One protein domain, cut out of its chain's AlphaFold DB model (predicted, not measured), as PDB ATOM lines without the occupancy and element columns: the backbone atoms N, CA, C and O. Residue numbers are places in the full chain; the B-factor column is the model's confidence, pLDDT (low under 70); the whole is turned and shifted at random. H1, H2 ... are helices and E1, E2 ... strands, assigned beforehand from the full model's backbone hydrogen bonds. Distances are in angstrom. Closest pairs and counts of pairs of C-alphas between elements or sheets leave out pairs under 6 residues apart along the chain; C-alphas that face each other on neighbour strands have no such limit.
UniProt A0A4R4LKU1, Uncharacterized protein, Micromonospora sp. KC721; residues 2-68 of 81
ATOM      1  N   TYR A   2      -7.728 -41.076  45.248       76.56
ATOM      2  CA  TYR A   2      -8.222 -40.131  44.222       76.56
ATOM      3  C   TYR A   2      -8.086 -38.646  44.574       76.56
ATOM      4  O   TYR A   2      -7.865 -37.835  43.684       76.56
ATOM      5  N   GLU A   3      -8.116 -38.286  45.860       78.62
ATOM      6  CA  GLU A   3      -7.841 -36.909  46.311       78.62
ATOM      7  C   GLU A   3      -6.402 -36.454  46.016       78.62
ATOM      8  O   GLU A   3      -6.111 -35.266  46.002       78.62
ATOM      9  N   ALA A   4      -5.472 -37.380  45.756       88.38
ATOM     10  CA  ALA A   4      -4.150 -36.999  45.270       88.38
ATOM     11  C   ALA A   4      -4.192 -36.612  43.784       88.38
ATOM     12  O   ALA A   4      -3.477 -35.703  43.374       88.38
ATOM     13  N   ALA A   5      -5.045 -37.270  42.988       87.75
ATOM     14  CA  ALA A   5      -5.190 -36.982  41.565       87.75
ATOM     15  C   ALA A   5      -5.797 -35.593  41.317       87.75
ATOM     16  O   ALA A   5      -5.443 -34.952  40.335       87.75
ATOM     17  N   THR A   6      -6.625 -35.080  42.235       91.81
ATOM     18  CA  THR A   6      -7.187 -33.717  42.149       91.81
ATOM     19  C   THR A   6      -6.140 -32.610  42.305       91.81
ATOM     20  O   THR A   6      -6.442 -31.443  42.074       91.81
ATOM     21  N   LYS A   7      -4.891 -32.949  42.658       94.25
ATOM     22  CA  LYS A   7      -3.763 -32.007  42.609       94.25
ATOM     23  C   LYS A   7      -3.324 -31.687  41.178       94.25
ATOM     24  O   LYS A   7      -2.623 -30.701  40.972       94.25
ATOM     25  N   ILE A   8      -3.705 -32.508  40.198       92.56
ATOM     26  CA  ILE A   8      -3.486 -32.229  38.778       92.56
ATOM     27  C   ILE A   8      -4.548 -31.209  38.330       92.56
ATOM     28  O   ILE A   8      -5.742 -31.473  38.493       92.56
ATOM     29  N   PRO A   9      -4.164 -30.054  37.753       93.44
ATOM     30  CA  PRO A   9      -5.127 -29.065  37.277       93.44
ATOM     31  C   PRO A   9      -6.149 -29.657  36.297       93.44
ATOM     32  O   PRO A   9      -5.789 -30.363  35.357       93.44
ATOM     33  N   GLY A  10      -7.431 -29.358  36.519       92.62
ATOM     34  CA  GLY A  10      -8.537 -29.857  35.693       92.62
ATOM     35  C   GLY A  10      -9.032 -31.264  36.050       92.62
ATOM     36  O   GLY A  10      -9.983 -31.737  35.423       92.62
ATOM     37  N   VAL A  11      -8.433 -31.919  37.052       96.69
ATOM     38  CA  VAL A  11      -8.881 -33.221  37.553       96.69
ATOM     39  C   VAL A  11      -9.821 -33.060  38.746       96.69
ATOM     40  O   VAL A  11      -9.499 -32.397  39.731       96.69
ATOM     41  N   VAL A  12     -10.973 -33.722  38.683       95.44
ATOM     42  CA  VAL A  12     -11.965 -33.782  39.761       95.44
ATOM     43  C   VAL A  12     -12.207 -35.226  40.182       95.44
ATOM     44  O   VAL A  12     -12.144 -36.138  39.362       95.44
ATOM     45  N   ALA A  13     -12.492 -35.444  41.463       94.69
ATOM     46  CA  ALA A  13     -12.905 -36.746  41.974       94.69
ATOM     47  C   ALA A  13     -14.402 -36.716  42.302       94.69
ATOM     48  O   ALA A  13     -14.858 -35.827  43.021       94.69
ATOM     49  N   SER A  14     -15.159 -37.697  41.807       93.56
ATOM     50  CA  SER A  14     -16.575 -37.884  42.138       93.56
ATOM     51  C   SER A  14     -16.771 -39.178  42.910       93.56
ATOM     52  O   SER A  14     -16.364 -40.241  42.449       93.56
ATOM     53  N   ARG A  15     -17.449 -39.104  44.060       91.69
ATOM     54  CA  ARG A  15     -17.800 -40.285  44.872       91.69
ATOM     55  C   ARG A  15     -18.904 -41.144  44.248       91.69
ATOM     56  O   ARG A  15     -19.096 -42.270  44.687       91.69
ATOM     57  N   SER A  16     -19.620 -40.604  43.263       92.75
ATOM     58  CA  SER A  16     -20.709 -41.286  42.572       92.75
ATOM     59  C   SER A  16     -20.551 -41.127  41.064       92.75
ATOM     60  O   SER A  16     -20.472 -40.012  40.543       92.75
ATOM     61  N   MET A  17     -20.469 -42.257  40.377       95.00
ATOM     62  CA  MET A  17     -20.423 -42.382  38.929       95.00
ATOM     63  C   MET A  17     -21.064 -43.711  38.546       95.00
ATOM     64  O   MET A  17     -20.840 -44.711  39.221       95.00
ATOM     65  N   THR A  18     -21.804 -43.739  37.447       94.12
ATOM     66  CA  THR A  18     -22.301 -44.986  36.864       94.12
ATOM     67  C   THR A  18     -21.432 -45.332  35.664       94.12
ATOM     68  O   THR A  18     -21.244 -44.487  34.791       94.12
ATOM     69  N   ASP A  19     -20.864 -46.538  35.631       90.50
ATOM     70  CA  ASP A  19     -20.138 -47.004  34.449       90.50
ATOM     71  C   ASP A  19     -21.091 -47.402  33.312       90.50
ATOM     72  O   ASP A  19     -22.310 -47.483  33.482       90.50
ATOM     73  N   ALA A  20     -20.540 -47.690  32.134       90.81
ATOM     74  CA  ALA A  20     -21.347 -48.055  30.971       90.81
ATOM     75  C   ALA A  20     -22.083 -49.408  31.106       90.81
ATOM     76  O   ALA A  20     -22.928 -49.719  30.270       90.81
ATOM     77  N   ALA A  21     -21.797 -50.200  32.146       91.62
ATOM     78  CA  ALA A  21     -22.540 -51.413  32.490       91.62
ATOM     79  C   ALA A  21     -23.592 -51.180  33.592       91.62
ATOM     80  O   ALA A  21     -24.193 -52.139  34.076       91.62
ATOM     81  N   GLY A  22     -23.828 -49.929  34.000       93.25
ATOM     82  CA  GLY A  22     -24.821 -49.579  35.014       93.25
ATOM     83  C   GLY A  22     -24.350 -49.779  36.458       93.25
ATOM     84  O   GLY A  22     -25.159 -49.682  37.380       93.25
ATOM     85  N   ARG A  23     -23.062 -50.064  36.688       93.81
ATOM     86  CA  ARG A  23     -22.512 -50.283  38.034       93.81
ATOM     87  C   ARG A  23     -22.144 -48.951  38.679       93.81
ATOM     88  O   ARG A  23     -21.620 -48.060  38.016       93.81
ATOM     89  N   SER A  24     -22.370 -48.843  39.986       94.69
ATOM     90  CA  SER A  24     -21.934 -47.685  40.771       94.69
ATOM     91  C   SER A  24     -20.424 -47.720  41.018       94.69
ATOM     92  O   SER A  24     -19.845 -48.772  41.298       94.69
ATOM     93  N   GLY A  25     -19.792 -46.557  40.925       94.50
ATOM     94  CA  GLY A  25     -18.359 -46.354  41.025       94.50
ATOM     95  C   GLY A  25     -17.992 -44.984  41.588       94.50
ATOM     96  O   GLY A  25     -18.819 -44.091  41.755       94.50
ATOM     97  N   THR A  26     -16.708 -44.820  41.875       95.50
ATOM     98  CA  THR A  26     -16.049 -43.532  42.116       95.50
ATOM     99  C   THR A  26     -15.200 -43.205  40.896       95.50
ATOM    100  O   THR A  26     -14.573 -44.098  40.327       95.50
ATOM    101  N   ALA A  27     -15.172 -41.941  40.485       96.25
ATOM    102  CA  ALA A  27     -14.455 -41.516  39.290       96.25
ATOM    103  C   ALA A  27     -13.372 -40.483  39.586       96.25
ATOM    104  O   ALA A  27     -13.532 -39.621  40.452       96.25
ATOM    105  N   VAL A  28     -12.297 -40.553  38.805       96.88
ATOM    106  CA  VAL A  28     -11.370 -39.443  38.581       96.88
ATOM    107  C   VAL A  28     -11.597 -38.955  37.163       96.88
ATOM    108  O   VAL A  28     -11.440 -39.722  36.213       96.88
ATOM    109  N   SER A  29     -11.961 -37.687  37.032       97.19
ATOM    110  CA  SER A  29     -12.359 -37.088  35.769       97.19
ATOM    111  C   SER A  29     -11.427 -35.950  35.396       97.19
ATOM    112  O   SER A  29     -11.271 -35.010  36.171       97.19
ATOM    113  N   LEU A  30     -10.852 -35.993  34.197       97.19
ATOM    114  CA  LEU A  30     -10.197 -34.841  33.585       97.19
ATOM    115  C   LEU A  30     -11.217 -34.101  32.719       97.19
ATOM    116  O   LEU A  30     -11.726 -34.643  31.735       97.19
ATOM    117  N   VAL A  31     -11.505 -32.849  33.072       94.94
ATOM    118  CA  VAL A  31     -12.414 -31.996  32.301       94.94
ATOM    119  C   VAL A  31     -11.608 -31.257  31.232       94.94
ATOM    120  O   VAL A  31     -11.038 -30.199  31.487       94.94
ATOM    121  N   GLY A  32     -11.548 -31.822  30.025       91.94
ATOM    122  CA  GLY A  32     -10.887 -31.206  28.877       91.94
ATOM    123  C   GLY A  32     -11.743 -30.133  28.200       91.94
ATOM    124  O   GLY A  32     -12.897 -29.896  28.555       91.94
ATOM    125  N   ASN A  33     -11.193 -29.475  27.179       92.88
ATOM    126  CA  ASN A  33     -11.919 -28.441  26.425       92.88
ATOM    127  C   ASN A  33     -13.043 -29.013  25.556       92.88
ATOM    128  O   ASN A  33     -14.038 -28.337  25.322       92.88
ATOM    129  N   ILE A  34     -12.874 -30.250  25.094       94.81
ATOM    130  CA  ILE A  34     -13.752 -30.898  24.115       94.81
ATOM    131  C   ILE A  34     -14.514 -32.065  24.748       94.81
ATOM    132  O   ILE A  34     -15.724 -32.170  24.574       94.81
ATOM    133  N   ASP A  35     -13.812 -32.875  25.536       96.88
ATOM    134  CA  ASP A  35     -14.344 -34.078  26.166       96.88
ATOM    135  C   ASP A  35     -14.065 -34.064  27.677       96.88
ATOM    136  O   ASP A  35     -13.120 -33.422  28.152       96.88
ATOM    137  N   ARG A  36     -14.865 -34.818  28.432       96.81
ATOM    138  CA  ARG A  36     -14.551 -35.260  29.794       96.81
ATOM    139  C   ARG A  36     -14.054 -36.702  29.743       96.81
ATOM    140  O   ARG A  36     -14.718 -37.557  29.164       96.81
ATOM    141  N   TYR A  37     -12.912 -36.964  30.368       97.25
ATOM    142  CA  TYR A  37     -12.307 -38.294  30.454       97.25
ATOM    143  C   TYR A  37     -12.478 -38.822  31.867       97.25
ATOM    144  O   TYR A  37     -11.979 -38.199  32.799       97.25
ATOM    145  N   ASP A  38     -13.142 -39.959  32.023       97.00
ATOM    146  CA  ASP A  38     -13.454 -40.545  33.319       97.00
ATOM    147  C   ASP A  38     -12.736 -41.890  33.474       97.00
ATOM    148  O   ASP A  38     -12.921 -42.799  32.662       97.00
ATOM    149  N   LEU A  39     -11.958 -42.034  34.545       96.88
ATOM    150  CA  LEU A  39     -11.489 -43.326  35.042       96.88
ATOM    151  C   LEU A  39     -12.385 -43.745  36.202       96.88
ATOM    152  O   LEU A  39     -12.501 -43.000  37.176       96.88
ATOM    153  N   ILE A  40     -13.018 -44.913  36.097       96.81
ATOM    154  CA  ILE A  40     -14.041 -45.371  37.040       96.81
ATOM    155  C   ILE A  40     -13.513 -46.562  37.836       96.81
ATOM    156  O   ILE A  40     -12.928 -47.499  37.287       96.81
ATOM    157  N   PHE A  41     -13.756 -46.535  39.139       95.31
ATOM    158  CA  PHE A  41     -13.271 -47.518  40.091       95.31
ATOM    159  C   PHE A  41     -14.376 -47.970  41.038       95.31
ATOM    160  O   PHE A  41     -15.317 -47.229  41.320       95.31
ATOM    161  N   GLU A  42     -14.236 -49.179  41.569       93.69
ATOM    162  CA  GLU A  42     -15.127 -49.682  42.604       93.69
ATOM    163  C   GLU A  42     -14.904 -48.872  43.904       93.69
ATOM    164  O   GLU A  42     -13.746 -48.638  44.273       93.69
ATOM    165  N   PRO A  43     -15.966 -48.382  44.579       91.38
ATOM    166  CA  PRO A  43     -15.816 -47.402  45.660       91.38
ATOM    167  C   PRO A  43     -15.036 -47.873  46.895       91.38
ATOM    168  O   PRO A  43     -14.471 -47.032  47.597       91.38
ATOM    169  N   GLN A  44     -15.019 -49.176  47.188       90.81
ATOM    170  CA  GLN A  44     -14.476 -49.729  48.436       90.81
ATOM    171  C   GLN A  44     -13.041 -50.245  48.268       90.81
ATOM    172  O   GLN A  44     -12.168 -49.994  49.093       90.81
ATOM    173  N   THR A  45     -12.807 -50.968  47.180       91.81
ATOM    174  CA  THR A  45     -11.574 -51.687  46.842       91.81
ATOM    175  C   THR A  45     -10.695 -50.915  45.874       91.81
ATOM    176  O   THR A  45      -9.534 -51.274  45.689       91.81
ATOM    177  N   TYR A  46     -11.241 -49.883  45.225       89.69
ATOM    178  CA  TYR A  46     -10.541 -49.083  44.223       89.69
ATOM    179  C   TYR A  46     -10.078 -49.881  43.004       89.69
ATOM    180  O   TYR A  46      -9.212 -49.442  42.247       89.69
ATOM    181  N   ARG A  47     -10.690 -51.045  42.768       92.25
ATOM    182  CA  ARG A  47     -10.454 -51.823  41.557       92.25
ATOM    183  C   ARG A  47     -10.939 -51.035  40.347       92.25
ATOM    184  O   ARG A  47     -12.076 -50.570  40.323       92.25
ATOM    185  N   PHE A  48     -10.100 -50.940  39.323       93.75
ATOM    186  CA  PHE A  48     -10.479 -50.326  38.056       93.75
ATOM    187  C   PHE A  48     -11.664 -51.073  37.421       93.75
ATOM    188  O   PHE A  48     -11.631 -52.297  37.256       93.75
ATOM    189  N   LEU A  49     -12.722 -50.330  37.097       95.69
ATOM    190  CA  LEU A  49     -13.949 -50.845  36.485       95.69
ATOM    191  C   LEU A  49     -14.000 -50.581  34.984       95.69
ATOM    192  O   LEU A  49     -14.649 -51.341  34.264       95.69
ATOM    193  N   GLY A  50     -13.319 -49.537  34.521       96.62
ATOM    194  CA  GLY A  50     -13.355 -49.107  33.135       96.62
ATOM    195  C   GLY A  50     -13.153 -47.605  32.992       96.62
ATOM    196  O   GLY A  50     -12.826 -46.897  33.946       96.62
ATOM    197  N   TRP A  51     -13.369 -47.120  31.778       97.50
ATOM    198  CA  TRP A  51     -13.267 -45.705  31.454       97.50
ATOM    199  C   TRP A  51     -14.376 -45.286  30.502       97.50
ATOM    200  O   TRP A  51     -14.961 -46.108  29.792       97.50
ATOM    201  N   GLN A  52     -14.636 -43.986  30.470       97.38
ATOM    202  CA  GLN A  52     -15.500 -43.386  29.466       97.38
ATOM    203  C   GLN A  52     -14.991 -42.007  29.054       97.38
ATOM    204  O   GLN A  52     -14.329 -41.308  29.820       97.38
ATOM    205  N   VAL A  53     -15.310 -41.627  27.823       97.38
ATOM    206  CA  VAL A  53     -15.074 -40.300  27.275       97.38
ATOM    207  C   VAL A  53     -16.414 -39.732  26.853       97.38
ATOM    208  O   VAL A  53     -17.083 -40.283  25.975       97.38
ATOM    209  N   VAL A  54     -16.801 -38.647  27.513       96.44
ATOM    210  CA  VAL A  54     -18.082 -37.970  27.329       96.44
ATOM    211  C   VAL A  54     -17.827 -36.655  26.601       96.44
ATOM    212  O   VAL A  54     -17.210 -35.759  27.187       96.44
ATOM    213  N   PRO A  55     -18.269 -36.514  25.342       97.25
ATOM    214  CA  PRO A  55     -18.192 -35.242  24.642       97.25
ATOM    215  C   PRO A  55     -18.978 -34.156  25.373       97.25
ATOM    216  O   PRO A  55     -20.059 -34.412  25.900       97.25
ATOM    217  N   LYS A  56     -18.449 -32.929  25.406       95.62
ATOM    218  CA  LYS A  56     -19.186 -31.773  25.952       95.62
ATOM    219  C   LYS A  56     -20.353 -31.335  25.068       95.62
ATOM    220  O   LYS A  56     -21.230 -30.616  25.530       95.62
ATOM    221  N   ASP A  57     -20.310 -31.736  23.805       94.75
ATOM    222  CA  ASP A  57     -21.298 -31.441  22.783       94.75
ATOM    223  C   ASP A  57     -21.621 -32.745  22.051       94.75
ATOM    224  O   ASP A  57     -20.726 -33.383  21.491       94.75
ATOM    225  N   GLU A  58     -22.892 -33.141  22.072       90.50
ATOM    226  CA  GLU A  58     -23.384 -34.391  21.483       90.50
ATOM    227  C   GLU A  58     -23.186 -34.446  19.961       90.50
ATOM    228  O   GLU A  58     -23.045 -35.531  19.395       90.50
ATOM    229  N   SER A  59     -23.079 -33.293  19.289       95.19
ATOM    230  CA  SER A  59     -22.773 -33.230  17.852       95.19
ATOM    231  C   SER A  59     -21.389 -33.789  17.506       95.19
ATOM    232  O   SER A  59     -21.131 -34.155  16.359       95.19
ATOM    233  N   ARG A  60     -20.493 -33.907  18.496       92.75
ATOM    234  CA  ARG A  60     -19.151 -34.488  18.334       92.75
ATOM    235  C   ARG A  60     -19.151 -36.015  18.357       92.75
ATOM    236  O   ARG A  60     -18.104 -36.622  18.130       92.75
ATOM    237  N   GLY A  61     -20.303 -36.629  18.615       94.81
ATOM    238  CA  GLY A  61     -20.499 -38.069  18.575       94.81
ATOM    239  C   GLY A  61     -20.901 -38.666  19.923       94.81
ATOM    240  O   GLY A  61     -21.096 -37.952  20.908       94.81
ATOM    241  N   PRO A  62     -21.043 -39.998  19.978       95.75
ATOM    242  CA  PRO A  62     -21.525 -40.682  21.167       95.75
ATOM    243  C   PRO A  62     -20.462 -40.754  22.270       95.75
ATOM    244  O   PRO A  62     -19.254 -40.636  22.029       95.75
ATOM    245  N   VAL A  63     -20.928 -41.048  23.486       95.69
ATOM    246  CA  VAL A  63     -20.064 -41.475  24.592       95.69
ATOM    247  C   VAL A  63     -19.298 -42.728  24.180       95.69
ATOM    248  O   VAL A  63     -19.874 -43.705  23.702       95.69
ATOM    249  N   ARG A  64     -17.984 -42.710  24.396       96.50
ATOM    250  CA  ARG A  64     -17.105 -43.865  24.177       96.50
ATOM    251  C   ARG A  64     -16.776 -44.471  25.525       96.50
ATOM    252  O   ARG A  64     -16.453 -43.731  26.445       96.50
ATOM    253  N   SER A  65     -16.842 -45.787  25.663       97.19
ATOM    254  CA  SER A  65     -16.582 -46.434  26.948       97.19
ATOM    255  C   SER A  65     -15.978 -47.821  26.793       97.19
ATOM    256  O   SER A  65     -16.134 -48.480  25.766       97.19
ATOM    257  N   GLN A  66     -15.287 -48.255  27.842       97.19
ATOM    258  CA  GLN A  66     -14.825 -49.623  28.016       97.19
ATOM    259  C   GLN A  66     -15.148 -50.072  29.436       97.19
ATOM    260  O   GLN A  66     -14.924 -49.331  30.394       97.19
ATOM    261  N   VAL A  67     -15.617 -51.310  29.568       96.62
ATOM    262  CA  VAL A  67     -15.959 -51.920  30.852       96.62
ATOM    263  C   VAL A  67     -15.129 -53.181  31.059       96.62
ATOM    264  O   VAL A  67     -15.043 -54.032  30.176       96.62
ATOM    265  N   ILE A  68     -14.558 -53.327  32.254       94.69
ATOM    266  CA  ILE A  68     -13.981 -54.584  32.723       94.69
ATOM    267  C   ILE A  68     -15.095 -55.426  33.355       94.69
ATOM    268  O   ILE A  68     -15.583 -55.114  34.451       94.69
TER     269      ILE A  68
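Overview. This is residues 2 to 68 of the 81 residues of an uncharacterized protein of Micromonospora sp. KC721 (UniProt A0A4R4LKU1). One twisted wall of five strands, E1 to E5 in chain order, with the short helix H1 packed on it near E1 and E2. The 67 printed residues run H1, E1, E2, E3, E4, E5, mostly strand; the antiparallel sheet is a meander, each strand the neighbour of the one before. The whole is compact, radius of gyration of the C-alphas 11.7 A, and flat, spanning 36 by 29 by 15 A.

Arrangement. H1, residues 2 to 5, is on the sheet at a height of 8.2 A; its one O i to N i+3 pair is within hydrogen-bond range, and it is too short for an i+4 pair. E1, residues 11 to 18, comes closest to H1 at the C-alphas of Ala 13 and Tyr 2, 6.2 A apart, and bends by 85 degrees at residue 15. E1 and E2, residues 24 to 31, form a hairpin with N 14 and O 27 at 2.9 A. The hairpin of E2 and E3, residues 35 to 41, has N 28 and O 39 at 2.9 A. The hairpin of E3 and E4, residues 48 to 55, has N 38 and O 52 at 2.8 A. The hairpin of E4 and E5, residues 64 to 67, has N 53 and O 64 at 2.8 A.

Along the chain. H1 begins at C-alpha 2 (-8.222, -40.131, 44.222). E1, E2, E3 and E4 are 17.9, 20.2, 19.4 and 21.6 A long. E5 ends at C-alpha 67 (-15.959, -51.920, 30.852).

Size, cuts and confidence. The farthest C-alphas, Thr 45 and Ser 59, are 36.1 A apart. The printed part has no cut and no long link; no printed residue is under 70.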